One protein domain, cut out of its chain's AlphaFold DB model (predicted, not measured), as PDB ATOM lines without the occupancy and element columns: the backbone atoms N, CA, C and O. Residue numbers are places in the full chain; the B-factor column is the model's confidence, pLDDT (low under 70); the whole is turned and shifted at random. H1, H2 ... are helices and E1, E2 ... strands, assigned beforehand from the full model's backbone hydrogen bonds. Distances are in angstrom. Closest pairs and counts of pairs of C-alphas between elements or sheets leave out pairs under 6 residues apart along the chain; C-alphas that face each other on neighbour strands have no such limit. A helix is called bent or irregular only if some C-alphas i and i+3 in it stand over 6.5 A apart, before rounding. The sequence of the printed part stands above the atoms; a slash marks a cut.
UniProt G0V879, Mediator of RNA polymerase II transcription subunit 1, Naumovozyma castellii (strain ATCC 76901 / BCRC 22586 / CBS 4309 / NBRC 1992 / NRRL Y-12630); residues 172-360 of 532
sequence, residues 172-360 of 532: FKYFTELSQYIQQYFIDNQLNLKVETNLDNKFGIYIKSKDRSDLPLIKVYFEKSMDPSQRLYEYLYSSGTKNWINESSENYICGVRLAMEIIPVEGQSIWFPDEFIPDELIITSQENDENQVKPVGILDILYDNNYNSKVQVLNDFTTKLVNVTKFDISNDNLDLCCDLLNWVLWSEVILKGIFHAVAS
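Overview. This is residues 172 to 360 of the 532 residues of the protein "Mediator of RNA polymerase II transcription subunit 1" of Naumovozyma castellii (strain ATCC 76901 / BCRC 22586 / CBS 4309 / NBRC 1992 / NRRL Y-12630) (UniProt G0V879). A strongly twisted sheet, E1, E2, E3, E8 and E12 with the short strands E9 and E10 beside E12, has two helices over one face: H1 by E1 and E2, and the long H3, which runs on past the sheet along the long axis to the small H2 at the far end. At the other end the hairpin E5 and E6 packs on H1, so that H1 lies between E5 and E1, and the two-stranded ribbon E4 and E7 lies near E8; residues 289 to 294 of the link before H2 stick out. The printed part has 189 residues with three named helices and twelve named strands in the order H1 E1 E2 E3 E4 E5 E6 E7 E8 E9 E10 H2 E11 E12 H3. The seven-stranded sheet is branched, with antiparallel neighbour pairs, and the class is mixed, helices and strands. The whole is compact, with a radius of gyration of the C-alphas of 18.4 A, yet elongated in outline, 61 by 35 by 33 A.

Along the chain. The largest sheet holds E1 (residues 193 to 197), E2 (205 to 209), E3 (216 to 224, 22.8 A), E8 (256 to 262, 19.2 A), E9 (271 to 273), E10 (282 to 285) and E12 (321 to 328, 19.0 A). H1, residues 172 to 188, is 25.1 A long and begins at C-alpha 172 (104.227, 114.266, 149.404). H3, residues 331 to 359, is 41.3 A long and ends at C-alpha 359 (101.973, 120.764, 102.366). It is only just irregular: C-alphas 332 and 335 are 6.9 A apart. The short elements are E4 (231 to 233), E5 (236 to 238), E6 (243 to 245), E7 (252 to 254), H2 (298 to 303) and E11 (312 to 315).

Arrangement. E1, E2 and E3 form a meander, each strand the antiparallel neighbour of the one before; E1 and E2 are a hairpin with N 194 and O 208 at 2.8 A, and E2 and E3 another with N 207 and O 218 at 2.9 A. E8 is antiparallel to E3, N 259 and O 221 at 2.8 A, and to E12, N 260 and O 327 at 2.8 A. E12 bends by 75 degrees at residue 325, and its pairing is staggered: E8 and E9 lie on one side of it, E10 on the other side. N 272 and O 322 are 2.9 A apart, N 283 and O 326 also 2.9 A. H1 and H3 are on the same face of this sheet. H1 has a height of 8.7 A and lies along the strands over E2, at 14 degrees on the local plane; only just not over E3 too, on which 2 of its C-alphas fall. H1 and H3 are close but not clearly touching, the C-alphas of Phe 186 and Cys 338 being closest at 7.5 A. The closest C-alphas of H1 and E5 are those of Tyr 181 and Tyr 237, 5.2 A. E5 and E6 are a hairpin with N 236 and O 245 at 2.9 A; E4 and E7 are antiparallel neighbours, N 232 and O 253 at 2.8 A. E7 runs on into E8 at 86 degrees. H3 touches H2 with residues 351 to 359 alone, closest at Ile 298 and Phe 355, C-alphas 6.2 A apart, at a steep tilt of 69 degrees, only just short of about perpendicular. E11 pairs with no named strand; its closest C-alpha to H2 is that of Asn 315, 5.8 A from that of Leu 302. In H2 every O i to N i+4 pair is within hydrogen-bond range, in H1 11 of 13 and in H3 19 of 25.

Size, cuts and confidence. The two C-alphas farthest apart, those of Glu 250 and Ser 309, are 62.4 A apart. The printed part has no cut. The link from E10 to H2, 12 residues, is long. The mean pLDDT of the printed part is 78.3; residues 211 to 214, 266 to 268, 285 to 310 and 359 to 360 are under 70.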
ATOM      1  N   PHE A 172     105.094 115.434 149.615       86.44
ATOM      2  CA  PHE A 172     104.227 114.266 149.404       86.44
ATOM      3  C   PHE A 172     102.754 114.672 149.467       86.44
ATOM      4  O   PHE A 172     101.959 114.304 148.590       86.44
ATOM      5  N   LYS A 173     102.397 115.468 150.479       85.94
ATOM      6  CA  LYS A 173     101.061 116.055 150.594       85.94
ATOM      7  C   LYS A 173     100.795 117.006 149.430       85.94
ATOM      8  O   LYS A 173      99.802 116.826 148.723       85.94
ATOM      9  N   TYR A 174     101.716 117.936 149.173       86.94
ATOM     10  CA  TYR A 174     101.540 118.930 148.120       86.94
ATOM     11  C   TYR A 174     101.402 118.292 146.734       86.94
ATOM     12  O   TYR A 174     100.520 118.686 145.984       86.94
ATOM     13  N   PHE A 175     102.173 117.246 146.402       87.94
ATOM     14  CA  PHE A 175     102.006 116.504 145.142       87.94
ATOM     15  C   PHE A 175     100.581 115.959 144.964       87.94
ATOM     16  O   PHE A 175      99.981 116.076 143.893       87.94
ATOM     17  N   THR A 176     100.044 115.356 146.026       85.38
ATOM     18  CA  THR A 176      98.727 114.714 146.004       85.38
ATOM     19  C   THR A 176      97.624 115.755 145.815       85.38
ATOM     20  O   THR A 176      96.734 115.573 144.980       85.38
ATOM     21  N   GLU A 177      97.703 116.871 146.538       87.44
ATOM     22  CA  GLU A 177      96.721 117.959 146.479       87.44
ATOM     23  C   GLU A 177      96.833 118.781 145.185       87.44
ATOM     24  O   GLU A 177      95.815 119.127 144.584       87.44
ATOM     25  N   LEU A 178      98.053 118.998 144.680       88.19
ATOM     26  CA  LEU A 178      98.320 119.747 143.450       88.19
ATOM     27  C   LEU A 178      97.569 119.167 142.248       88.19
ATOM     28  O   LEU A 178      97.024 119.921 141.444       88.19
ATOM     29  N   SER A 179      97.476 117.839 142.143       88.50
ATOM     30  CA  SER A 179      96.711 117.191 141.069       88.50
ATOM     31  C   SER A 179      95.233 117.616 141.053       88.50
ATOM     32  O   SER A 179      94.667 117.870 139.987       88.50
ATOM     33  N   GLN A 180      94.625 117.771 142.233       88.31
ATOM     34  CA  GLN A 180      93.233 118.192 142.396       88.31
ATOM     35  C   GLN A 180      93.077 119.689 142.124       88.31
ATOM     36  O   GLN A 180      92.122 120.096 141.460       88.31
ATOM     37  N   TYR A 181      94.031 120.505 142.579       89.56
ATOM     38  CA  TYR A 181      94.048 121.944 142.310       89.56
ATOM     39  C   TYR A 181      94.171 122.249 140.818       89.56
ATOM     40  O   TYR A 181      93.383 123.033 140.297       89.56
ATOM     41  N   ILE A 182      95.073 121.566 140.107       88.44
ATOM     42  CA  ILE A 182      95.221 121.694 138.651       88.44
ATOM     43  C   ILE A 182      93.931 121.260 137.939       88.44
ATOM     44  O   ILE A 182      93.468 121.935 137.018       88.44
ATOM     45  N   GLN A 183      93.309 120.162 138.377       88.25
ATOM     46  CA  GLN A 183      92.047 119.708 137.797       88.25
ATOM     47  C   GLN A 183      90.932 120.749 137.964       88.25
ATOM     48  O   GLN A 183      90.221 121.044 137.002       88.25
ATOM     49  N   GLN A 184      90.790 121.322 139.161       87.31
ATOM     50  CA  GLN A 184      89.799 122.361 139.435       87.31
ATOM     51  C   GLN A 184      90.089 123.640 138.636       87.31
ATOM     52  O   GLN A 184      89.171 124.202 138.038       87.31
ATOM     53  N   TYR A 185      91.358 124.042 138.540       87.75
ATOM     54  CA  TYR A 185      91.804 125.186 137.746       87.75
ATOM     55  C   TYR A 185      91.403 125.061 136.270       87.75
ATOM     56  O   TYR A 185      90.889 126.013 135.679       87.75
ATOM     57  N   PHE A 186      91.553 123.879 135.670       87.56
ATOM     58  CA  PHE A 186      91.136 123.650 134.283       87.56
ATOM     59  C   PHE A 186      89.621 123.645 134.098       87.56
ATOM     60  O   PHE A 186      89.135 124.137 133.080       87.56
ATOM     61  N   ILE A 187      88.865 123.142 135.079       86.31
ATOM     62  CA  ILE A 187      87.398 123.201 135.055       86.31
ATOM     63  C   ILE A 187      86.927 124.660 135.087       86.31
ATOM     64  O   ILE A 187      86.082 125.048 134.277       86.31
ATOM     65  N   ASP A 188      87.496 125.480 135.973       85.44
ATOM     66  CA  ASP A 188      87.108 126.883 136.131       85.44
ATOM     67  C   ASP A 188      87.492 127.758 134.924       85.44
ATOM     68  O   ASP A 188      86.758 128.698 134.602       85.44
ATOM     69  N   ASN A 189      88.568 127.399 134.210       83.62
ATOM     70  CA  ASN A 189      88.987 128.016 132.943       83.62
ATOM     71  C   ASN A 189      88.355 127.380 131.691       83.62
ATOM     72  O   ASN A 189      88.730 127.724 130.573       83.62
ATOM     73  N   GLN A 190      87.390 126.467 131.851       80.50
ATOM     74  CA  GLN A 190      86.670 125.813 130.746       80.50
ATOM     75  C   GLN A 190      87.579 125.040 129.772       80.50
ATOM     76  O   GLN A 190      87.238 124.828 128.605       80.50
ATOM     77  N   LEU A 191      88.727 124.556 130.247       79.12
ATOM     78  CA  LEU A 191      89.609 123.705 129.462       79.12
ATOM     79  C   LEU A 191      89.111 122.262 129.522       79.12
ATOM     80  O   LEU A 191      89.049 121.641 130.583       79.12
ATOM     81  N   ASN A 192      88.773 121.693 128.360       80.31
ATOM     82  CA  ASN A 192      88.340 120.297 128.263       80.31
ATOM     83  C   ASN A 192      89.519 119.306 128.368       80.31
ATOM     84  O   ASN A 192      89.851 118.591 127.421       80.31
ATOM     85  N   LEU A 193      90.184 119.305 129.520       84.25
ATOM     86  CA  LEU A 193      91.368 118.504 129.818       84.25
ATOM     87  C   LEU A 193      91.065 117.500 130.934       84.25
ATOM     88  O   LEU A 193      90.214 117.733 131.798       84.25
ATOM     89  N   LYS A 194      91.738 116.353 130.891       86.00
ATOM     90  CA  LYS A 194      91.710 115.323 131.929       86.00
ATOM     91  C   LYS A 194      93.071 115.297 132.610       86.00
ATOM     92  O   LYS A 194      94.091 115.218 131.932       86.00
ATOM     93  N   VAL A 195      93.067 115.365 133.935       86.88
ATOM     94  CA  VAL A 195      94.270 115.231 134.759       86.88
ATOM     95  C   VAL A 195      94.305 113.805 135.294       86.88
ATOM     96  O   VAL A 195      93.314 113.338 135.856       86.88
ATOM     97  N   GLU A 196      95.419 113.115 135.086       86.31
ATOM     98  CA  GLU A 196      95.684 111.770 135.595       86.31
ATOM     99  C   GLU A 196      97.041 111.756 136.284       86.31
ATOM    100  O   GLU A 196      98.010 112.334 135.803       86.31
ATOM    101  N   THR A 197      97.127 111.090 137.422       85.69
ATOM    102  CA  THR A 197      98.385 110.872 138.127       85.69
ATOM    103  C   THR A 197      98.951 109.506 137.779       85.69
ATOM    104  O   THR A 197      98.216 108.539 137.570       85.69
ATOM    105  N   ASN A 198     100.279 109.427 137.754       83.88
ATOM    106  CA  ASN A 198     101.016 108.171 137.674       83.88
ATOM    107  C   ASN A 198     100.743 107.341 136.403       83.88
ATOM    108  O   ASN A 198     100.503 106.135 136.468       83.88
ATOM    109  N   LEU A 199     100.753 107.989 135.236       82.69
ATOM    110  CA  LEU A 199     100.535 107.318 133.954       82.69
ATOM    111  C   LEU A 199     101.733 106.428 133.577       82.69
ATOM    112  O   LEU A 199     102.884 106.769 133.852       82.69
ATOM    113  N   ASP A 200     101.467 105.284 132.938       81.25
ATOM    114  CA  ASP A 200     102.483 104.328 132.466       81.25
ATOM    115  C   ASP A 200     103.477 103.853 133.540       81.25
ATOM    116  O   ASP A 200     104.645 103.586 133.247       81.25
ATOM    117  N   ASN A 201     103.020 103.716 134.790       82.19
ATOM    118  CA  ASN A 201     103.864 103.342 135.930       82.19
ATOM    119  C   ASN A 201     105.040 104.306 136.133       82.19
ATOM    120  O   ASN A 201     106.148 103.858 136.407       82.19
ATOM    121  N   LYS A 202     104.825 105.611 135.957       85.12
ATOM    122  CA  LYS A 202     105.826 106.637 136.255       85.12
ATOM    123  C   LYS A 202     105.213 107.739 137.087       85.12
ATOM    124  O   LYS A 202     104.129 108.218 136.764       85.12
ATOM    125  N   PHE A 203     105.930 108.206 138.104       86.44
ATOM    126  CA  PHE A 203     105.448 109.336 138.897       86.44
ATOM    127  C   PHE A 203     105.364 110.630 138.071       86.44
ATOM    128  O   PHE A 203     106.290 110.998 137.331       86.44
ATOM    129  N   GLY A 204     104.239 111.329 138.228       87.62
ATOM    130  CA  GLY A 204     103.958 112.618 137.601       87.62
ATOM    131  C   GLY A 204     102.462 112.915 137.517       87.62
ATOM    132  O   GLY A 204     101.628 112.019 137.661       87.62
ATOM    133  N   ILE A 205     102.133 114.181 137.273       89.38
ATOM    134  CA  ILE A 205     100.779 114.647 136.962       89.38
ATOM    135  C   ILE A 205     100.706 114.829 135.445       89.38
ATOM    136  O   ILE A 205     101.399 115.669 134.880       89.38
ATOM    137  N   TYR A 206      99.892 114.026 134.778       89.69
ATOM    138  CA  TYR A 206      99.755 113.982 133.328       89.69
ATOM    139  C   TYR A 206      98.453 114.646 132.895       89.69
ATOM    140  O   TYR A 206      97.399 114.453 133.503       89.69
ATOM    141  N   ILE A 207      98.523 115.432 131.825       89.19
ATOM    142  CA  ILE A 207      97.389 116.193 131.302       89.19
ATOM    143  C   ILE A 207      97.077 115.676 129.899       89.19
ATOM    144  O   ILE A 207      97.905 115.782 128.994       89.19
ATOM    145  N   LYS A 208      95.880 115.114 129.721       87.75
ATOM    146  CA  LYS A 208      95.359 114.581 128.452       87.75
ATOM    147  C   LYS A 208      94.236 115.472 127.919       87.75
ATOM    148  O   LYS A 208      93.475 116.064 128.690       87.75
ATOM    149  N   SER A 209      94.089 115.545 126.599       82.31
ATOM    150  CA  SER A 209      92.924 116.183 125.975       82.31
ATOM    151  C   SER A 209      91.738 115.223 125.977       82.31
ATOM    152  O   SER A 209      91.883 114.078 125.562       82.31
ATOM    153  N   LYS A 210      90.544 115.664 126.397       76.00
ATOM    154  CA  LYS A 210      89.358 114.783 126.359       76.00
ATOM    155  C   LYS A 210      88.856 114.506 124.942       76.00
ATOM    156  O   LYS A 210      88.128 113.540 124.743       76.00
ATOM    157  N   ASP A 211      89.225 115.354 123.985       69.00
ATOM    158  CA  ASP A 211      88.567 115.407 122.680       69.00
ATOM    159  C   ASP A 211      89.243 114.559 121.595       69.00
ATOM    160  O   ASP A 211      88.579 114.196 120.626       69.00
ATOM    161  N   ARG A 212      90.554 114.274 121.686       57.56
ATOM    162  CA  ARG A 212      91.299 113.772 120.509       57.56
ATOM    163  C   ARG A 212      92.376 112.714 120.738       57.56
ATOM    164  O   ARG A 212      92.752 112.067 119.765       57.56
ATOM    165  N   SER A 213      92.856 112.476 121.954       60.97
ATOM    166  CA  SER A 213      93.901 111.469 122.168       60.97
ATOM    167  C   SER A 213      93.966 111.014 123.622       60.97
ATOM    168  O   SER A 213      93.889 111.819 124.543       60.97
ATOM    169  N   ASP A 214      94.177 109.713 123.825       67.50
ATOM    170  CA  ASP A 214      94.563 109.161 125.133       67.50
ATOM    171  C   ASP A 214      96.060 109.402 125.435       67.50
ATOM    172  O   ASP A 214      96.599 108.952 126.441       67.50
ATOM    173  N   LEU A 215      96.754 110.120 124.543       77.00
ATOM    174  CA  LEU A 215      98.157 110.469 124.706       77.00
ATOM    175  C   LEU A 215      98.287 111.692 125.629       77.00
ATOM    176  O   LEU A 215      97.578 112.686 125.435       77.00
ATOM    177  N   PRO A 216      99.186 111.647 126.624       82.69
ATOM    178  CA  PRO A 216      99.438 112.783 127.498       82.69
ATOM    179  C   PRO A 216     100.135 113.902 126.716       82.69
ATOM    180  O   PRO A 216     101.113 113.662 126.015       82.69
ATOM    181  N   LEU A 217      99.632 115.130 126.850       84.44
ATOM    182  CA  LEU A 217     100.215 116.319 126.224       84.44
ATOM    183  C   LEU A 217     101.373 116.861 127.057       84.44
ATOM    184  O   LEU A 217     102.420 117.223 126.530       84.44
ATOM    185  N   ILE A 218     101.170 116.918 128.372       88.69
ATOM    186  CA  ILE A 218     102.100 117.523 129.322       88.69
ATOM    187  C   ILE A 218     102.227 116.649 130.565       88.69
ATOM    188  O   ILE A 218     101.262 116.013 131.002       88.69
ATOM    189  N   LYS A 219     103.423 116.674 131.151       91.25
ATOM    190  CA  LYS A 219     103.756 116.123 132.459       91.25
ATOM    191  C   LYS A 219     104.194 117.243 133.403       91.25
ATOM    192  O   LYS A 219     105.108 117.993 133.089       91.25
ATOM    193  N   VAL A 220     103.600 117.303 134.588       91.56
ATOM    194  CA  VAL A 220     103.999 118.183 135.691       91.56
ATOM    195  C   VAL A 220     104.628 117.346 136.807       91.56
ATOM    196  O   VAL A 220     104.077 116.315 137.204       91.56
ATOM    197  N   TYR A 221     105.805 117.746 137.289       92.31
ATOM    198  CA  TYR A 221     106.545 117.033 138.336       92.31
ATOM    199  C   TYR A 221     107.553 117.934 139.061       92.31
ATOM    200  O   TYR A 221     107.882 119.026 138.607       92.31
ATOM    201  N   PHE A 222     108.055 117.460 140.203       91.50
ATOM    202  CA  PHE A 222     109.129 118.123 140.939       91.50
ATOM    203  C   PHE A 222     110.495 117.690 140.420       91.50
ATOM    204  O   PHE A 222     110.750 116.498 140.244       91.50
ATOM    205  N   GLU A 223     111.385 118.656 140.239       89.56
ATOM    206  CA  GLU A 223     112.773 118.431 139.852       89.56
ATOM    207  C   GLU A 223     113.700 119.235 140.768       89.56
ATOM    208  O   GLU A 223     113.323 120.274 141.321       89.56
ATOM    209  N   LYS A 224     114.933 118.755 140.940       86.25
ATOM    210  CA  LYS A 224     115.973 119.499 141.648       86.25
ATOM    211  C   LYS A 224     116.287 120.775 140.866       86.25
ATOM    212  O   LYS A 224     116.572 120.709 139.673       86.25
ATOM    213  N   SER A 225     116.259 121.919 141.541       84.62
ATOM    214  CA  SER A 225     116.671 123.178 140.927       84.62
ATOM    215  C   SER A 225     118.193 123.233 140.763       84.62
ATOM    216  O   SER A 225     118.943 122.720 141.600       84.62
ATOM    217  N   MET A 226     118.644 123.884 139.686       79.69
ATOM    218  CA  MET A 226     120.050 124.257 139.504       79.69
ATOM    219  C   MET A 226     120.489 125.300 140.535       79.69
ATOM    220  O   MET A 226     121.648 125.307 140.954       79.69
ATOM    221  N   ASP A 227     119.562 126.153 140.976       79.81
ATOM    222  CA  ASP A 227     119.805 127.110 142.042       79.81
ATOM    223  C   ASP A 227     119.334 126.532 143.391       79.81
ATOM    224  O   ASP A 227     118.130 126.432 143.651       79.81
ATOM    225  N   PRO A 228     120.258 126.184 144.306       78.19
ATOM    226  CA  PRO A 228     119.897 125.680 145.628       78.19
ATOM    227  C   PRO A 228     119.162 126.718 146.489       78.19
ATOM    228  O   PRO A 228     118.589 126.351 147.513       78.19
ATOM    229  N   SER A 229     119.188 128.002 146.114       80.56
ATOM    230  CA  SER A 229     118.481 129.076 146.815       80.56
ATOM    231  C   SER A 229     117.058 129.320 146.304       80.56
ATOM    232  O   SER A 229     116.292 130.018 146.976       80.56
ATOM    233  N   GLN A 230     116.675 128.714 145.173       83.62
ATOM    234  CA  GLN A 230     115.328 128.836 144.625       83.62
ATOM    235  C   GLN A 230     114.312 128.264 145.612       83.62
ATOM    236  O   GLN A 230     114.409 127.102 146.008       83.62
ATOM    237  N   ARG A 231     113.336 129.091 145.997       86.19
ATOM    238  CA  ARG A 231     112.257 128.717 146.913       86.19
ATOM    239  C   ARG A 231     111.024 128.294 146.135       86.19
ATOM    240  O   ARG A 231     110.535 129.051 145.299       86.19
ATOM    241  N   LEU A 232     110.498 127.131 146.476       87.62
ATOM    242  CA  LEU A 232     109.184 126.653 146.080       87.62
ATOM    243  C   LEU A 232     108.236 126.812 147.264       87.62
ATOM    244  O   LEU A 232     108.504 126.253 148.325       87.62
ATOM    245  N   TYR A 233     107.152 127.557 147.084       87.69
ATOM    246  CA  TYR A 233     106.102 127.733 148.086       87.69
ATOM    247  C   TYR A 233     104.891 126.844 147.788       87.69
ATOM    248  O   TYR A 233     104.663 126.428 146.650       87.69
ATOM    249  N   GLU A 234     104.085 126.601 148.818       87.06
ATOM    250  CA  GLU A 234     102.772 125.969 148.685       87.06
ATOM    251  C   GLU A 234     101.762 126.954 148.085       87.06
ATOM    252  O   GLU A 234     101.438 127.974 148.696       87.06
ATOM    253  N   TYR A 235     101.253 126.650 146.890       87.31
ATOM    254  CA  TYR A 235     100.168 127.409 146.272       87.31
ATOM    255  C   TYR A 235      98.919 126.540 146.178       87.31
ATOM    256  O   TYR A 235      98.928 125.445 145.620       87.31
ATOM    257  N   LEU A 236      97.823 127.062 146.713       88.69
ATOM    258  CA  LEU A 236      96.530 126.397 146.766       88.69
ATOM    259  C   LEU A 236      95.599 127.069 145.760       88.69
ATOM    260  O   LEU A 236      95.475 128.297 145.742       88.69
ATOM    261  N   TYR A 237      94.931 126.279 144.920       87.31
ATOM    262  CA  TYR A 237      93.916 126.831 144.028       87.31
ATOM    263  C   TYR A 237      92.588 126.973 144.773       87.31
ATOM    264  O   TYR A 237      91.957 125.979 145.144       87.31
ATOM    265  N   SER A 238      92.146 128.212 144.986       86.75
ATOM    266  CA  SER A 238      90.876 128.482 145.660       86.75
ATOM    267  C   SER A 238      89.749 128.617 144.644       86.75
ATOM    268  O   SER A 238      89.662 129.601 143.911       86.75
ATOM    269  N   SER A 239      88.820 127.657 144.649       81.50
ATOM    270  CA  SER A 239      87.620 127.683 143.797       81.50
ATOM    271  C   SER A 239      86.716 128.896 144.064       81.50
ATOM    272  O   SER A 239      85.955 129.315 143.194       81.50
ATOM    273  N   GLY A 240      86.808 129.495 145.258       81.69
ATOM    274  CA  GLY A 240      86.051 130.692 145.619       81.69
ATOM    275  C   GLY A 240      86.576 131.969 144.958       81.69
ATOM    276  O   GLY A 240      85.783 132.814 144.547       81.69
ATOM    277  N   THR A 241      87.899 132.119 144.845       81.94
ATOM    278  CA  THR A 241      88.534 133.303 144.234       81.94
ATOM    279  C   THR A 241      88.947 133.081 142.782       81.94
ATOM    280  O   THR A 241      89.240 134.057 142.097       81.94
ATOM    281  N   LYS A 242      88.956 131.822 142.324       85.31
ATOM    282  CA  LYS A 242      89.447 131.361 141.018       85.31
ATOM    283  C   LYS A 242      90.920 131.662 140.742       85.31
ATOM    284  O   LYS A 242      91.325 131.666 139.584       85.31
ATOM    285  N   ASN A 243      91.714 131.859 141.792       86.38
ATOM    286  CA  ASN A 243      93.132 132.193 141.695       86.38
ATOM    287  C   ASN A 243      93.971 131.252 142.563       86.38
ATOM    288  O   ASN A 243      93.490 130.724 143.574       86.38
ATOM    289  N   TRP A 244      95.244 131.109 142.201       87.94
ATOM    290  CA  TRP A 244      96.249 130.495 143.059       87.94
ATOM    291  C   TRP A 244      96.591 131.435 144.217       87.94
ATOM    292  O   TRP A 244      96.837 132.626 144.026       87.94
ATOM    293  N   ILE A 245      96.572 130.902 145.434       87.06
ATOM    294  CA  ILE A 245      96.838 131.652 146.659       87.06
ATOM    295  C   ILE A 245      97.939 130.937 147.426       87.06
ATOM    296  O   ILE A 245      97.857 129.742 147.693       87.06
ATOM    297  N   ASN A 246      98.946 131.699 147.834       87.06
ATOM    298  CA  ASN A 246      99.876 131.269 148.860       87.06
ATOM    299  C   ASN A 246      99.271 131.608 150.231       87.06
ATOM    300  O   ASN A 246      99.252 132.773 150.634       87.06
ATOM    301  N   GLU A 247      98.713 130.608 150.917       79.19
ATOM    302  CA  GLU A 247      98.112 130.803 152.244       79.19
ATOM    303  C   GLU A 247      99.169 130.958 153.344       79.19
ATOM    304  O   GLU A 247      98.943 131.668 154.323       79.19
ATOM    305  N   SER A 248     100.324 130.307 153.184       78.44
ATOM    306  CA  SER A 248     101.376 130.234 154.197       78.44
ATOM    307  C   SER A 248     102.739 130.527 153.580       78.44
ATOM    308  O   SER A 248     103.446 129.627 153.135       78.44
ATOM    309  N   SER A 249     103.180 131.786 153.657       78.38
ATOM    310  CA  SER A 249     104.520 132.197 153.200       78.38
ATOM    311  C   SER A 249     105.672 131.515 153.957       78.38
ATOM    312  O   SER A 249     106.828 131.609 153.550       78.38
ATOM    313  N   GLU A 250     105.369 130.849 155.073       77.94
ATOM    314  CA  GLU A 250     106.307 130.055 155.872       77.94
ATOM    315  C   GLU A 250     106.493 128.620 155.335       77.94
ATOM    316  O   GLU A 250     107.478 127.959 155.673       77.94
ATOM    317  N   ASN A 251     105.599 128.152 154.455       83.25
ATOM    318  CA  ASN A 251     105.664 126.830 153.834       83.25
ATOM    319  C   ASN A 251     106.420 126.928 152.508       83.25
ATOM    320  O   ASN A 251     105.831 127.131 151.445       83.25
ATOM    321  N   TYR A 252     107.744 126.788 152.574       85.56
ATOM    322  CA  TYR A 252     108.591 126.730 151.386       85.56
ATOM    323  C   TYR A 252     109.698 125.686 151.501       85.56
ATOM    324  O   TYR A 252     110.138 125.350 152.593       85.56
ATOM    325  N   ILE A 253     110.206 125.223 150.367       86.00
ATOM    326  CA  ILE A 253     111.404 124.383 150.261       86.00
ATOM    327  C   ILE A 253     112.406 125.067 149.340       86.00
ATOM    328  O   ILE A 253     112.013 125.683 148.354       86.00
ATOM    329  N   CYS A 254     113.699 124.962 149.653       84.44
ATOM    330  CA  CYS A 254     114.760 125.448 148.774       84.44
ATOM    331  C   CYS A 254     115.348 124.313 147.919       84.44
ATOM    332  O   CYS A 254     115.485 123.185 148.395       84.44
ATOM    333  N   GLY A 255     115.747 124.620 146.683       80.62
ATOM    334  CA  GLY A 255     116.471 123.693 145.803       80.62
ATOM    335  C   GLY A 255     115.591 122.693 145.043       80.62
ATOM    336  O   GLY A 255     116.113 121.766 144.421       80.62
ATOM    337  N   VAL A 256     114.273 122.890 145.053       87.06
ATOM    338  CA  VAL A 256     113.293 122.141 144.251       87.06
ATOM    339  C   VAL A 256     112.467 123.138 143.453       87.06
ATOM    340  O   VAL A 256     112.164 124.221 143.948       87.06
ATOM    341  N   ARG A 257     112.089 122.760 142.235       90.06
ATOM    342  CA  ARG A 257     111.157 123.508 141.390       90.06
ATOM    343  C   ARG A 257     110.050 122.597 140.872       90.06
ATOM    344  O   ARG A 257     110.218 121.376 140.800       90.06
ATOM    345  N   LEU A 258     108.932 123.202 140.504       90.81
ATOM    346  CA  LEU A 258     107.843 122.552 139.797       90.81
ATOM    347  C   LEU A 258     108.052 122.741 138.291       90.81
ATOM    348  O   LEU A 258     107.979 123.856 137.779       90.81
ATOM    349  N   ALA A 259     108.323 121.645 137.592       90.50
ATOM    350  CA  ALA A 259     108.574 121.640 136.161       90.50
ATOM    351  C   ALA A 259     107.341 121.157 135.388       90.50
ATOM    352  O   ALA A 259     106.655 120.213 135.794       90.50
ATOM    353  N   MET A 260     107.102 121.787 134.243       91.06
ATOM    354  CA  MET A 260     106.125 121.396 133.234       91.06
ATOM    355  C   MET A 260     106.874 120.967 131.976       91.06
ATOM    356  O   MET A 260     107.589 121.760 131.374       91.06
ATOM    357  N   GLU A 261     106.713 119.715 131.575       90.25
ATOM    358  CA  GLU A 261     107.344 119.129 130.395       90.25
ATOM    359  C   GLU A 261     106.284 118.807 129.345       90.25
ATOM    360  O   GLU A 261     105.309 118.109 129.628       90.25
ATOM    361  N   ILE A 262     106.485 119.302 128.128       87.50
ATOM    362  CA  ILE A 262     105.689 118.922 126.964       87.50
ATOM    363  C   ILE A 262     106.177 117.558 126.497       87.50
ATOM    364  O   ILE A 262     107.366 117.367 126.248       87.50
ATOM    365  N   ILE A 263     105.252 116.615 126.352       84.12
ATOM    366  CA  ILE A 263     105.551 115.293 125.815       84.12
ATOM    367  C   ILE A 263     105.399 115.380 124.293       84.12
ATOM    368  O   ILE A 263     104.275 115.508 123.803       84.12
ATOM    369  N   PRO A 264     106.499 115.334 123.519       70.88
ATOM    370  CA  PRO A 264     106.398 115.366 122.071       70.88
ATOM    371  C   PRO A 264     105.733 114.080 121.576       70.88
ATOM    372  O   PRO A 264     106.144 112.971 121.923       70.88
ATOM    373  N   VAL A 265     104.717 114.225 120.729       70.06
ATOM    374  CA  VAL A 265     104.195 113.110 119.931       70.06
ATOM    375  C   VAL A 265     105.259 112.755 118.887       70.06
ATOM    376  O   VAL A 265     105.902 113.655 118.347       70.06
ATOM    377  N   GLU A 266     105.493 111.463 118.629       60.97
ATOM    378  CA  GLU A 266     106.588 110.986 117.765       60.97
ATOM    379  C   GLU A 266     106.727 111.814 116.469       60.97
ATOM    380  O   GLU A 266     105.800 111.911 115.665       60.97
ATOM    381  N   GLY A 267     107.902 112.432 116.284       58.81
ATOM    382  CA  GLY A 267     108.227 113.256 115.113       58.81
ATOM    383  C   GLY A 267     107.705 114.699 115.139       58.81
ATOM    384  O   GLY A 267     107.834 115.391 114.132       58.81
ATOM    385  N   GLN A 268     107.125 115.170 116.248       65.31
ATOM    386  CA  GLN A 268     106.498 116.491 116.330       65.31
ATOM    387  C   GLN A 268     107.091 117.332 117.465       65.31
ATOM    388  O   GLN A 268     107.051 116.951 118.633       65.31
ATOM    389  N   SER A 269     107.605 118.508 117.111       73.88
ATOM    390  CA  SER A 269     108.071 119.523 118.060       73.88
ATOM    391  C   SER A 269     107.094 120.693 118.086       73.88
ATOM    392  O   SER A 269     106.569 121.087 117.040       73.88
ATOM    393  N   ILE A 270     106.837 121.228 119.278       78.81
ATOM    394  CA  ILE A 270     106.002 122.414 119.469       78.81
ATOM    395  C   ILE A 270     106.924 123.622 119.543       78.81
ATOM    396  O   ILE A 270     107.897 123.631 120.292       78.81
ATOM    397  N   TRP A 271     106.608 124.627 118.738       80.62
ATOM    398  CA  TRP A 271     107.390 125.846 118.631       80.62
ATOM    399  C   TRP A 271     106.635 126.994 119.287       80.62
ATOM    400  O   TRP A 271     105.423 127.123 119.099       80.62
ATOM    401  N   PHE A 272     107.353 127.810 120.045       82.75
ATOM    402  CA  PHE A 272     106.833 128.971 120.758       82.75
ATOM    403  C   PHE A 272     107.463 130.245 120.193       82.75
ATOM    404  O   PHE A 272     108.634 130.206 119.820       82.75
ATOM    405  N   PRO A 273     106.738 131.369 120.123       82.56
ATOM    406  CA  PRO A 273     107.348 132.669 119.878       82.56
ATOM    407  C   PRO A 273     108.359 132.986 120.989       82.56
ATOM    408  O   PRO A 273     108.073 132.746 122.159       82.56
ATOM    409  N   ASP A 274     109.522 133.524 120.630       78.44
ATOM    410  CA  ASP A 274     110.636 133.828 121.547       78.44
ATOM    411  C   ASP A 274     110.189 134.734 122.708       78.44
ATOM    412  O   ASP A 274     110.538 134.521 123.861       78.44
ATOM    413  N   GLU A 275     109.310 135.701 122.429       82.12
ATOM    414  CA  GLU A 275     108.779 136.618 123.447       82.12
ATOM    415  C   GLU A 275     107.550 136.069 124.201       82.12
ATOM    416  O   GLU A 275     107.005 136.759 125.065       82.12
ATOM    417  N   PHE A 276     107.077 134.854 123.890       80.75
ATOM    418  CA  PHE A 276     105.884 134.277 124.528       80.75
ATOM    419  C   PHE A 276     106.140 133.898 125.990       80.75
ATOM    420  O   PHE A 276     105.231 133.977 126.816       80.75
ATOM    421  N   ILE A 277     107.369 133.486 126.317       82.50
ATOM    422  CA  ILE A 277     107.744 132.978 127.640       82.50
ATOM    423  C   ILE A 277     109.063 133.632 128.041       82.50
ATOM    424  O   ILE A 277     110.009 133.573 127.265       82.50
ATOM    425  N   PRO A 278     109.162 134.224 129.244       82.56
ATOM    426  CA  PRO A 278     110.432 134.743 129.735       82.56
ATOM    427  C   PRO A 278     111.512 133.653 129.768       82.56
ATOM    428  O   PRO A 278     111.270 132.570 130.304       82.56
ATOM    429  N   ASP A 279     112.716 133.973 129.289       81.12
ATOM    430  CA  ASP A 279     113.869 133.055 129.255       81.12
ATOM    431  C   ASP A 279     114.175 132.417 130.617       81.12
ATOM    432  O   ASP A 279     114.602 131.268 130.701       81.12
ATOM    433  N   GLU A 280     113.906 133.144 131.702       81.50
ATOM    434  CA  GLU A 280     114.107 132.695 133.084       81.50
ATOM    435  C   GLU A 280     113.259 131.467 133.455       81.50
ATOM    436  O   GLU A 280     113.612 130.722 134.369       81.50
ATOM    437  N   LEU A 281     112.142 131.248 132.755       82.62
ATOM    438  CA  LEU A 281     111.238 130.121 132.980       82.62
ATOM    439  C   LEU A 281     111.560 128.927 132.080       82.62
ATOM    440  O   LEU A 281     110.969 127.861 132.246       82.62
ATOM    441  N   ILE A 282     112.479 129.072 131.128       83.12
ATOM    442  CA  ILE A 282     112.838 128.005 130.199       83.12
ATOM    443  C   ILE A 282     113.894 127.107 130.851       83.12
ATOM    444  O   ILE A 282     115.013 127.519 131.139       83.12
ATOM    445  N   ILE A 283     113.535 125.841 131.073       77.25
ATOM    446  CA  ILE A 283     114.422 124.843 131.691       77.25
ATOM    447  C   ILE A 283     115.264 124.127 130.635       77.25
ATOM    448  O   ILE A 283     116.438 123.828 130.849       77.25
ATOM    449  N   THR A 284     114.640 123.763 129.519       75.50
ATOM    450  CA  THR A 284     115.307 123.063 128.421       75.50
ATOM    451  C   THR A 284     114.759 123.583 127.107       75.50
ATOM    452  O   THR A 284     113.643 123.241 126.695       75.50
ATOM    453  N   SER A 285     115.570 124.401 126.447       65.62
ATOM    454  CA  SER A 285     115.450 124.698 125.028       65.62
ATOM    455  C   SER A 285     116.280 123.679 124.250       65.62
ATOM    456  O   SER A 285     117.400 123.338 124.633       65.62
ATOM    457  N   GLN A 286     115.733 123.158 123.152       60.62
ATOM    458  CA  GLN A 286     116.602 122.590 122.131       60.62
ATOM    459  C   GLN A 286     117.188 123.783 121.386       60.62
ATOM    460  O   GLN A 286     116.532 124.358 120.516       60.62
ATOM    461  N   GLU A 287     118.396 124.205 121.767       49.91
ATOM    462  CA  GLU A 287     119.164 125.084 120.894       49.91
ATOM    463  C   GLU A 287     119.267 124.391 119.534       49.91
ATOM    464  O   GLU A 287     119.535 123.189 119.452       49.91
ATOM    465  N   ASN A 288     118.973 125.137 118.469       44.25
ATOM    466  CA  ASN A 288     119.158 124.671 117.105       44.25
ATOM    467  C   ASN A 288     120.659 124.440 116.886       44.25
ATOM    468  O   ASN A 288     121.352 125.311 116.363       44.25
ATOM    469  N   ASP A 289     121.165 123.278 117.297       36.34
ATOM    470  CA  ASP A 289     122.448 122.765 116.854       36.34
ATOM    471  C   ASP A 289     122.428 122.838 115.327       36.34
ATOM    472  O   ASP A 289     121.618 122.170 114.679       36.34
ATOM    473  N   GLU A 290     123.329 123.624 114.736       40.44
ATOM    474  CA  GLU A 290     123.439 123.806 113.279       40.44
ATOM    475  C   GLU A 290     123.650 122.476 112.512       40.44
ATOM    476  O   GLU A 290     123.608 122.451 111.283       40.44
ATOM    477  N   ASN A 291     123.836 121.361 113.231       33.84
ATOM    478  CA  ASN A 291     124.050 120.012 112.716       33.84
ATOM    479  C   ASN A 291     122.890 119.027 112.954       33.84
ATOM    480  O   ASN A 291     122.992 117.879 112.512       33.84
ATOM    481  N   GLN A 292     121.803 119.412 113.629       37.22
ATOM    482  CA  GLN A 292     120.618 118.556 113.732       37.22
ATOM    483  C   GLN A 292     119.673 118.848 112.566       37.22
ATOM    484  O   GLN A 292     119.366 119.996 112.253       37.22
ATOM    485  N   VAL A 293     119.252 117.785 111.879       34.88
ATOM    486  CA  VAL A 293     118.302 117.839 110.763       34.88
ATOM    487  C   VAL A 293     117.061 118.592 111.237       34.88
ATOM    488  O   VAL A 293     116.304 118.075 112.056       34.88
ATOM    489  N   LYS A 294     116.881 119.825 110.743       41.53
ATOM    490  CA  LYS A 294     115.688 120.637 110.990       41.53
ATOM    491  C   LYS A 294     114.464 119.764 110.703       41.53
ATOM    492  O   LYS A 294     114.392 119.218 109.602       41.53
ATOM    493  N   PRO A 295     113.520 119.575 111.635       42.06
ATOM    494  CA  PRO A 295     112.277 118.911 111.287       42.06
ATOM    495  C   PRO A 295     111.530 119.803 110.282       42.06
ATOM    496  O   PRO A 295     111.097 120.905 110.616       42.06
ATOM    497  N   VAL A 296     111.433 119.296 109.049       49.97
ATOM    498  CA  VAL A 296     110.921 119.901 107.795       49.97
ATOM    499  C   VAL A 296     109.393 120.139 107.822       49.97
ATOM    500  O   VAL A 296     108.654 119.830 106.898       49.97
ATOM    501  N   GLY A 297     108.856 120.610 108.945       56.75
ATOM    502  CA  GLY A 297     107.416 120.775 109.140       56.75
ATOM    503  C   GLY A 297     106.976 122.225 108.976       56.75
ATOM    504  O   GLY A 297     106.906 122.781 107.892       56.75
ATOM    505  N   ILE A 298     106.681 122.876 110.093       57.97
ATOM    506  CA  ILE A 298     105.990 124.174 110.111       57.97
ATOM    507  C   ILE A 298     106.895 125.339 109.685       57.97
ATOM    508  O   ILE A 298     106.432 126.256 109.010       57.97
ATOM    509  N   LEU A 299     108.177 125.307 110.065       62.12
ATOM    510  CA  LEU A 299     109.121 126.384 109.752       62.12
ATOM    511  C   LEU A 299     109.331 126.527 108.247       62.12
ATOM    512  O   LEU A 299     109.410 127.643 107.750       62.12
ATOM    513  N   ASP A 300     109.351 125.413 107.525       61.06
ATOM    514  CA  ASP A 300     109.582 125.433 106.090       61.06
ATOM    515  C   ASP A 300     108.416 126.124 105.364       61.06
ATOM    516  O   ASP A 300     108.672 127.006 104.558       61.06
ATOM    517  N   ILE A 301     107.149 125.909 105.758       61.62
ATOM    518  CA  ILE A 301     106.003 126.699 105.240       61.62
ATOM    519  C   ILE A 301     106.113 128.191 105.561       61.62
ATOM    520  O   ILE A 301     105.732 129.030 104.748       61.62
ATOM    521  N   LEU A 302     106.610 128.535 106.748       61.53
ATOM    522  CA  LEU A 302     106.763 129.928 107.170       61.53
ATOM    523  C   LEU A 302     107.908 130.657 106.445       61.53
ATOM    524  O   LEU A 302     107.932 131.891 106.467       61.53
ATOM    525  N   TYR A 303     108.849 129.924 105.838       60.81
ATOM    526  CA  TYR A 303     110.003 130.481 105.124       60.81
ATOM    527  C   TYR A 303     109.924 130.323 103.597       60.81
ATOM    528  O   TYR A 303     110.422 131.195 102.883       60.81
ATOM    529  N   ASP A 304     109.276 129.271 103.096       58.44
ATOM    530  CA  ASP A 304     109.105 128.981 101.675       58.44
ATOM    531  C   ASP A 304     107.630 129.176 101.267       58.44
ATOM    532  O   ASP A 304     106.758 128.345 101.496       58.44
ATOM    533  N   ASN A 305     107.332 130.278 100.577       55.88
ATOM    534  CA  ASN A 305     105.967 130.648 100.160       55.88
ATOM    535  C   ASN A 305     105.376 129.782  99.018       55.88
ATOM    536  O   ASN A 305     104.392 130.178  98.398       55.88
ATOM    537  N   ASN A 306     105.978 128.634  98.686       53.59
ATOM    538  CA  ASN A 306     105.769 127.935  97.408       53.59
ATOM    539  C   ASN A 306     105.151 126.527  97.519       53.59
ATOM    540  O   ASN A 306     105.238 125.748  96.571       53.59
ATOM    541  N   TYR A 307     104.515 126.174  98.638       57.47
ATOM    542  CA  TYR A 307     103.973 124.817  98.816       57.47
ATOM    543  C   TYR A 307     102.660 124.551  98.068       57.47
ATOM    544  O   TYR A 307     102.384 123.402  97.730       57.47
ATOM    545  N   ASN A 308     101.871 125.584  97.753       62.97
ATOM    546  CA  ASN A 308     100.610 125.426  97.030       62.97
ATOM    547  C   ASN A 308     100.351 126.627  96.107       62.97
ATOM    548  O   ASN A 308     100.377 127.770  96.549       62.97
ATOM    549  N   SER A 309     100.059 126.385  94.826       58.81
ATOM    550  CA  SER A 309      99.733 127.447  93.862       58.81
ATOM    551  C   SER A 309      98.367 128.105  94.107       58.81
ATOM    552  O   SER A 309      98.079 129.134  93.497       58.81
ATOM    553  N   LYS A 310      97.529 127.528  94.981       67.06
ATOM    554  CA  LYS A 310      96.186 128.025  95.320       67.06
ATOM    555  C   LYS A 310      96.145 128.997  96.503       67.06
ATOM    556  O   LYS A 310      95.123 129.648  96.685       67.06
ATOM    557  N   VAL A 311      97.198 129.087  97.320       70.00
ATOM    558  CA  VAL A 311      97.216 129.932  98.528       70.00
ATOM    559  C   VAL A 311      98.552 130.641  98.647       70.00
ATOM    560  O   VAL A 311      99.598 129.998  98.647       70.00
ATOM    561  N   GLN A 312      98.516 131.960  98.824       71.94
ATOM    562  CA  GLN A 312      99.704 132.732  99.158       71.94
ATOM    563  C   GLN A 312      99.817 132.832 100.682       71.94
ATOM    564  O   GLN A 312      98.984 133.468 101.324       71.94
ATOM    565  N   VAL A 313     100.830 132.194 101.271       74.50
ATOM    566  CA  VAL A 313     101.092 132.283 102.715       74.50
ATOM    567  C   VAL A 313     101.923 133.533 102.998       74.50
ATOM    568  O   VAL A 313     102.963 133.748 102.379       74.50
ATOM    569  N   LEU A 314     101.454 134.363 103.926       76.12
ATOM    570  CA  LEU A 314     102.159 135.525 104.445       76.12
ATOM    571  C   LEU A 314     102.444 135.299 105.929       76.12
ATOM    572  O   LEU A 314     101.539 135.193 106.756       76.12
ATOM    573  N   ASN A 315     103.729 135.208 106.246       75.19
ATOM    574  CA  ASN A 315     104.219 135.104 107.607       75.19
ATOM    575  C   ASN A 315     104.365 136.514 108.209       75.19
ATOM    576  O   ASN A 315     105.195 137.292 107.739       75.19
ATOM    577  N   ASP A 316     103.563 136.823 109.229       77.62
ATOM    578  CA  ASP A 316     103.590 138.079 109.995       77.62
ATOM    579  C   ASP A 316     104.077 137.855 111.442       77.62
ATOM    580  O   ASP A 316     103.707 138.570 112.372       77.62
ATOM    581  N   PHE A 317     104.888 136.817 111.670       75.06
ATOM    582  CA  PHE A 317     105.556 136.644 112.958       75.06
ATOM    583  C   PHE A 317     106.563 137.770 113.182       75.06
ATOM    584  O   PHE A 317     107.456 138.010 112.365       75.06
ATOM    585  N   THR A 318     106.453 138.432 114.333       73.12
ATOM    586  CA  THR A 318     107.390 139.489 114.728       73.12
ATOM    587  C   THR A 318     108.603 138.945 115.476       73.12
ATOM    588  O   THR A 318     109.636 139.612 115.557       73.12
ATOM    589  N   THR A 319     108.502 137.711 115.969       74.12
ATOM    590  CA  THR A 319     109.509 137.037 116.789       74.12
ATOM    591  C   THR A 319     109.935 135.703 116.182       74.12
ATOM    592  O   THR A 319     109.257 135.120 115.330       74.12
ATOM    593  N   LYS A 320     111.113 135.216 116.583       78.69
ATOM    594  CA  LYS A 320     111.596 133.897 116.159       78.69
ATOM    595  C   LYS A 320     110.819 132.806 116.888       78.69
ATOM    596  O   LYS A 320     110.351 133.007 117.998       78.69
ATOM    597  N   LEU A 321     110.721 131.639 116.266       79.00
ATOM    598  CA  LEU A 321     110.151 130.462 116.901       79.00
ATOM    599  C   LEU A 321     111.256 129.633 117.568       79.00
ATOM    600  O   LEU A 321     112.236 129.262 116.918       79.00
ATOM    601  N   VAL A 322     111.079 129.321 118.848       80.44
ATOM    602  CA  VAL A 322     111.975 128.506 119.673       80.44
ATOM    603  C   VAL A 322     111.312 127.184 120.049       80.44
ATOM    604  O   VAL A 322     110.112 127.122 120.325       80.44
ATOM    605  N   ASN A 323     112.087 126.101 120.037       81.00
ATOM    606  CA  ASN A 323     111.615 124.790 120.470       81.00
ATOM    607  C   ASN A 323     111.909 124.624 121.960       81.00
ATOM    608  O   ASN A 323     113.055 124.392 122.364       81.00
ATOM    609  N   VAL A 324     110.864 124.764 122.768       81.88
ATOM    610  CA  VAL A 324     110.960 124.648 124.220       81.88
ATOM    611  C   VAL A 324     110.148 123.454 124.685       81.88
ATOM    612  O   VAL A 324     108.981 123.296 124.330       81.88
ATOM    613  N   THR A 325     110.784 122.606 125.490       84.94
ATOM    614  CA  THR A 325     110.195 121.338 125.945       84.94
ATOM    615  C   THR A 325     109.897 121.324 127.436       84.94
ATOM    616  O   THR A 325     109.027 120.570 127.868       84.94
ATOM    617  N   LYS A 326     110.588 122.152 128.230       88.62
ATOM    618  CA  LYS A 326     110.459 122.180 129.691       88.62
ATOM    619  C   LYS A 326     110.413 123.605 130.231       88.62
ATOM    620  O   LYS A 326     111.275 124.414 129.887       88.62
ATOM    621  N   PHE A 327     109.470 123.853 131.137       89.50
ATOM    622  CA  PHE A 327     109.202 125.150 131.759       89.50
ATOM    623  C   PHE A 327     109.188 125.054 133.280       89.50
ATOM    624  O   PHE A 327     108.727 124.058 133.841       89.50
ATOM    625  N   ASP A 328     109.650 126.105 133.946       88.62
ATOM    626  CA  ASP A 328     109.487 126.303 135.380       88.62
ATOM    627  C   ASP A 328     108.148 126.998 135.644       88.62
ATOM    628  O   ASP A 328     107.948 128.164 135.305       88.62
ATOM    629  N   ILE A 329     107.222 126.262 136.253       89.56
ATOM    630  CA  ILE A 329     105.883 126.743 136.613       89.56
ATOM    631  C   ILE A 329     105.752 126.953 138.127       89.56
ATOM    632  O   ILE A 329     104.650 126.951 138.669       89.56
ATOM    633  N   SER A 330     106.872 127.091 138.840       87.12
ATOM    634  CA  SER A 330     106.870 127.279 140.291       87.12
ATOM    635  C   SER A 330     106.209 128.597 140.704       87.12
ATOM    636  O   SER A 330     106.353 129.625 140.044       87.12
ATOM    637  N   ASN A 331     105.587 128.589 141.883       87.62
ATOM    638  CA  ASN A 331     105.070 129.776 142.566       87.62
ATOM    639  C   ASN A 331     104.021 130.548 141.739       87.62
ATOM    640  O   ASN A 331     103.026 129.974 141.303       87.62
ATOM    641  N   ASP A 332     104.249 131.845 141.513       83.06
ATOM    642  CA  ASP A 332     103.359 132.737 140.761       83.06
ATOM    643  C   ASP A 332     103.202 132.343 139.278       83.06
ATOM    644  O   ASP A 332     102.316 132.854 138.599       83.06
ATOM    645  N   ASN A 333     104.029 131.424 138.766       86.56
ATOM    646  CA  ASN A 333     103.995 130.991 137.368       86.56
ATOM    647  C   ASN A 333     102.971 129.877 137.095       86.56
ATOM    648  O   ASN A 333     102.805 129.476 135.946       86.56
ATOM    649  N   LEU A 334     102.253 129.392 138.115       85.50
ATOM    650  CA  LEU A 334     101.196 128.384 137.956       85.50
ATOM    651  C   LEU A 334     100.053 128.847 137.038       85.50
ATOM    652  O   LEU A 334      99.425 128.026 136.367       85.50
ATOM    653  N   ASP A 335      99.807 130.158 136.960       85.00
ATOM    654  CA  ASP A 335      98.815 130.724 136.043       85.00
ATOM    655  C   ASP A 335      99.181 130.462 134.571       85.00
ATOM    656  O   ASP A 335      98.300 130.147 133.761       85.00
ATOM    657  N   LEU A 336     100.484 130.470 134.244       85.19
ATOM    658  CA  LEU A 336     101.001 130.266 132.885       85.19
ATOM    659  C   LEU A 336     100.670 128.882 132.328       85.19
ATOM    660  O   LEU A 336     100.634 128.709 131.111       85.19
ATOM    661  N   CYS A 337     100.383 127.891 133.179       86.00
ATOM    662  CA  CYS A 337     100.024 126.549 132.726       86.00
ATOM    663  C   CYS A 337      98.860 126.564 131.724       86.00
ATOM    664  O   CYS A 337      98.905 125.832 130.737       86.00
ATOM    665  N   CYS A 338      97.838 127.397 131.954       85.44
ATOM    666  CA  CYS A 338      96.697 127.522 131.040       85.44
ATOM    667  C   CYS A 338      97.106 128.116 129.691       85.44
ATOM    668  O   CYS A 338      96.699 127.595 128.654       85.44
ATOM    669  N   ASP A 339      97.922 129.167 129.699       85.31
ATOM    670  CA  ASP A 339      98.366 129.844 128.478       85.31
ATOM    671  C   ASP A 339      99.263 128.931 127.634       85.31
ATOM    672  O   ASP A 339      99.053 128.796 126.427       85.31
ATOM    673  N   LEU A 340     100.187 128.210 128.279       87.19
ATOM    674  CA  LEU A 340     101.033 127.201 127.637       87.19
ATOM    675  C   LEU A 340     100.198 126.068 127.029       87.19
ATOM    676  O   LEU A 340     100.421 125.673 125.886       87.19
ATOM    677  N   LEU A 341      99.206 125.558 127.764       86.38
ATOM    678  CA  LEU A 341      98.302 124.514 127.273       86.38
ATOM    679  C   LEU A 341      97.443 124.987 126.103       86.38
ATOM    680  O   LEU A 341      97.248 124.238 125.145       86.38
ATOM    681  N   ASN A 342      96.932 126.216 126.164       85.69
ATOM    682  CA  ASN A 342      96.166 126.807 125.075       85.69
ATOM    683  C   ASN A 342      97.024 126.968 123.827       85.69
ATOM    684  O   ASN A 342      96.567 126.599 122.749       85.69
ATOM    685  N   TRP A 343      98.270 127.426 123.974       87.62
ATOM    686  CA  TRP A 343      99.218 127.487 122.866       87.62
ATOM    687  C   TRP A 343      99.471 126.115 122.255       87.62
ATOM    688  O   TRP A 343      99.351 125.951 121.043       87.62
ATOM    689  N   VAL A 344      99.776 125.115 123.088       85.44
ATOM    690  CA  VAL A 344      99.988 123.733 122.641       85.44
ATOM    691  C   VAL A 344      98.787 123.277 121.817       85.44
ATOM    692  O   VAL A 344      98.945 122.973 120.639       85.44
ATOM    693  N   LEU A 345      97.574 123.346 122.366       84.25
ATOM    694  CA  LEU A 345      96.361 122.925 121.663       84.25
ATOM    695  C   LEU A 345      96.098 123.723 120.380       84.25
ATOM    696  O   LEU A 345      95.705 123.146 119.366       84.25
ATOM    697  N   TRP A 346      96.303 125.038 120.409       84.69
ATOM    698  CA  TRP A 346      96.103 125.901 119.251       84.69
ATOM    699  C   TRP A 346      97.108 125.590 118.144       84.69
ATOM    700  O   TRP A 346      96.716 125.428 116.991       84.69
ATOM    701  N   SER A 347      98.384 125.417 118.488       82.50
ATOM    702  CA  SER A 347      99.431 125.034 117.541       82.50
ATOM    703  C   SER A 347      99.130 123.677 116.894       82.50
ATOM    704  O   SER A 347      99.326 123.499 115.692       82.50
ATOM    705  N   GLU A 348      98.571 122.733 117.656       79.81
ATOM    706  CA  GLU A 348      98.183 121.427 117.136       79.81
ATOM    707  C   GLU A 348      96.963 121.470 116.219       79.81
ATOM    708  O   GLU A 348      96.920 120.742 115.232       79.81
ATOM    709  N   VAL A 349      95.954 122.282 116.533       81.50
ATOM    710  CA  VAL A 349      94.725 122.346 115.729       81.50
ATOM    711  C   VAL A 349      94.922 123.243 114.513       81.50
ATOM    712  O   VAL A 349      94.619 122.830 113.395       81.50
ATOM    713  N   ILE A 350      95.429 124.456 114.725       83.06
ATOM    714  CA  ILE A 350      95.529 125.495 113.704       83.06
ATOM    715  C   ILE A 350      96.816 125.353 112.899       83.06
ATOM    716  O   ILE A 350      96.742 125.076 111.704       83.06
ATOM    717  N   LEU A 351      97.991 125.507 113.520       78.31
ATOM    718  CA  LEU A 351      99.255 125.551 112.769       78.31
ATOM    719  C   LEU A 351      99.544 124.224 112.059       78.31
ATOM    720  O   LEU A 351      99.850 124.227 110.867       78.31
ATOM    721  N   LYS A 352      99.381 123.081 112.742       77.56
ATOM    722  CA  LYS A 352      99.518 121.768 112.082       77.56
ATOM    723  C   LYS A 352      98.405 121.528 111.059       77.56
ATOM    724  O   LYS A 352      98.676 120.971 110.000       77.56
ATOM    725  N   GLY A 353      97.167 121.939 111.347       76.31
ATOM    726  CA  GLY A 353      96.043 121.785 110.420       76.31
ATOM    727  C   GLY A 353      96.267 122.531 109.102       76.31
ATOM    728  O   GLY A 353      96.047 121.969 108.029       76.31
ATOM    729  N   ILE A 354      96.787 123.758 109.186       79.50
ATOM    730  CA  ILE A 354      97.218 124.555 108.036       79.50
ATOM    731  C   ILE A 354      98.386 123.875 107.331       79.50
ATOM    732  O   ILE A 354      98.341 123.720 106.113       79.50
ATOM    733  N   PHE A 355      99.399 123.428 108.085       75.94
ATOM    734  CA  PHE A 355     100.556 122.743 107.517       75.94
ATOM    735  C   PHE A 355     100.140 121.534 106.680       75.94
ATOM    736  O   PHE A 355     100.535 121.429 105.525       75.94
ATOM    737  N   HIS A 356      99.280 120.665 107.208       76.69
ATOM    738  CA  HIS A 356      98.786 119.510 106.465       76.69
ATOM    739  C   HIS A 356      97.985 119.901 105.219       76.69
ATOM    740  O   HIS A 356      98.161 119.291 104.173       76.69
ATOM    741  N   ALA A 357      97.137 120.927 105.300       75.12
ATOM    742  CA  ALA A 357      96.333 121.364 104.159       75.12
ATOM    743  C   ALA A 357      97.173 122.000 103.035       75.12
ATOM    744  O   ALA A 357      96.827 121.875 101.865       75.12
ATOM    745  N   VAL A 358      98.270 122.678 103.383       74.00
ATOM    746  CA  VAL A 358      99.132 123.387 102.426       74.00
ATOM    747  C   VAL A 358     100.266 122.499 101.900       74.00
ATOM    748  O   VAL A 358     100.588 122.581 100.719       74.00
ATOM    749  N   ALA A 359     100.857 121.639 102.738       69.06
ATOM    750  CA  ALA A 359     101.973 120.764 102.366       69.06
ATOM    751  C   ALA A 359     101.551 119.471 101.655       69.06
ATOM    752  O   ALA A 359     102.413 118.775 101.120       69.06
ATOM    753  N   SER A 360     100.265 119.107 101.651       57.38
ATOM    754  CA  SER A 360      99.787 117.982 100.848       57.38
ATOM    755  C   SER A 360      99.698 118.393  99.371       57.38
ATOM    756  O   SER A 360      98.771 119.123  99.014       57.38
TER     757      SER A 360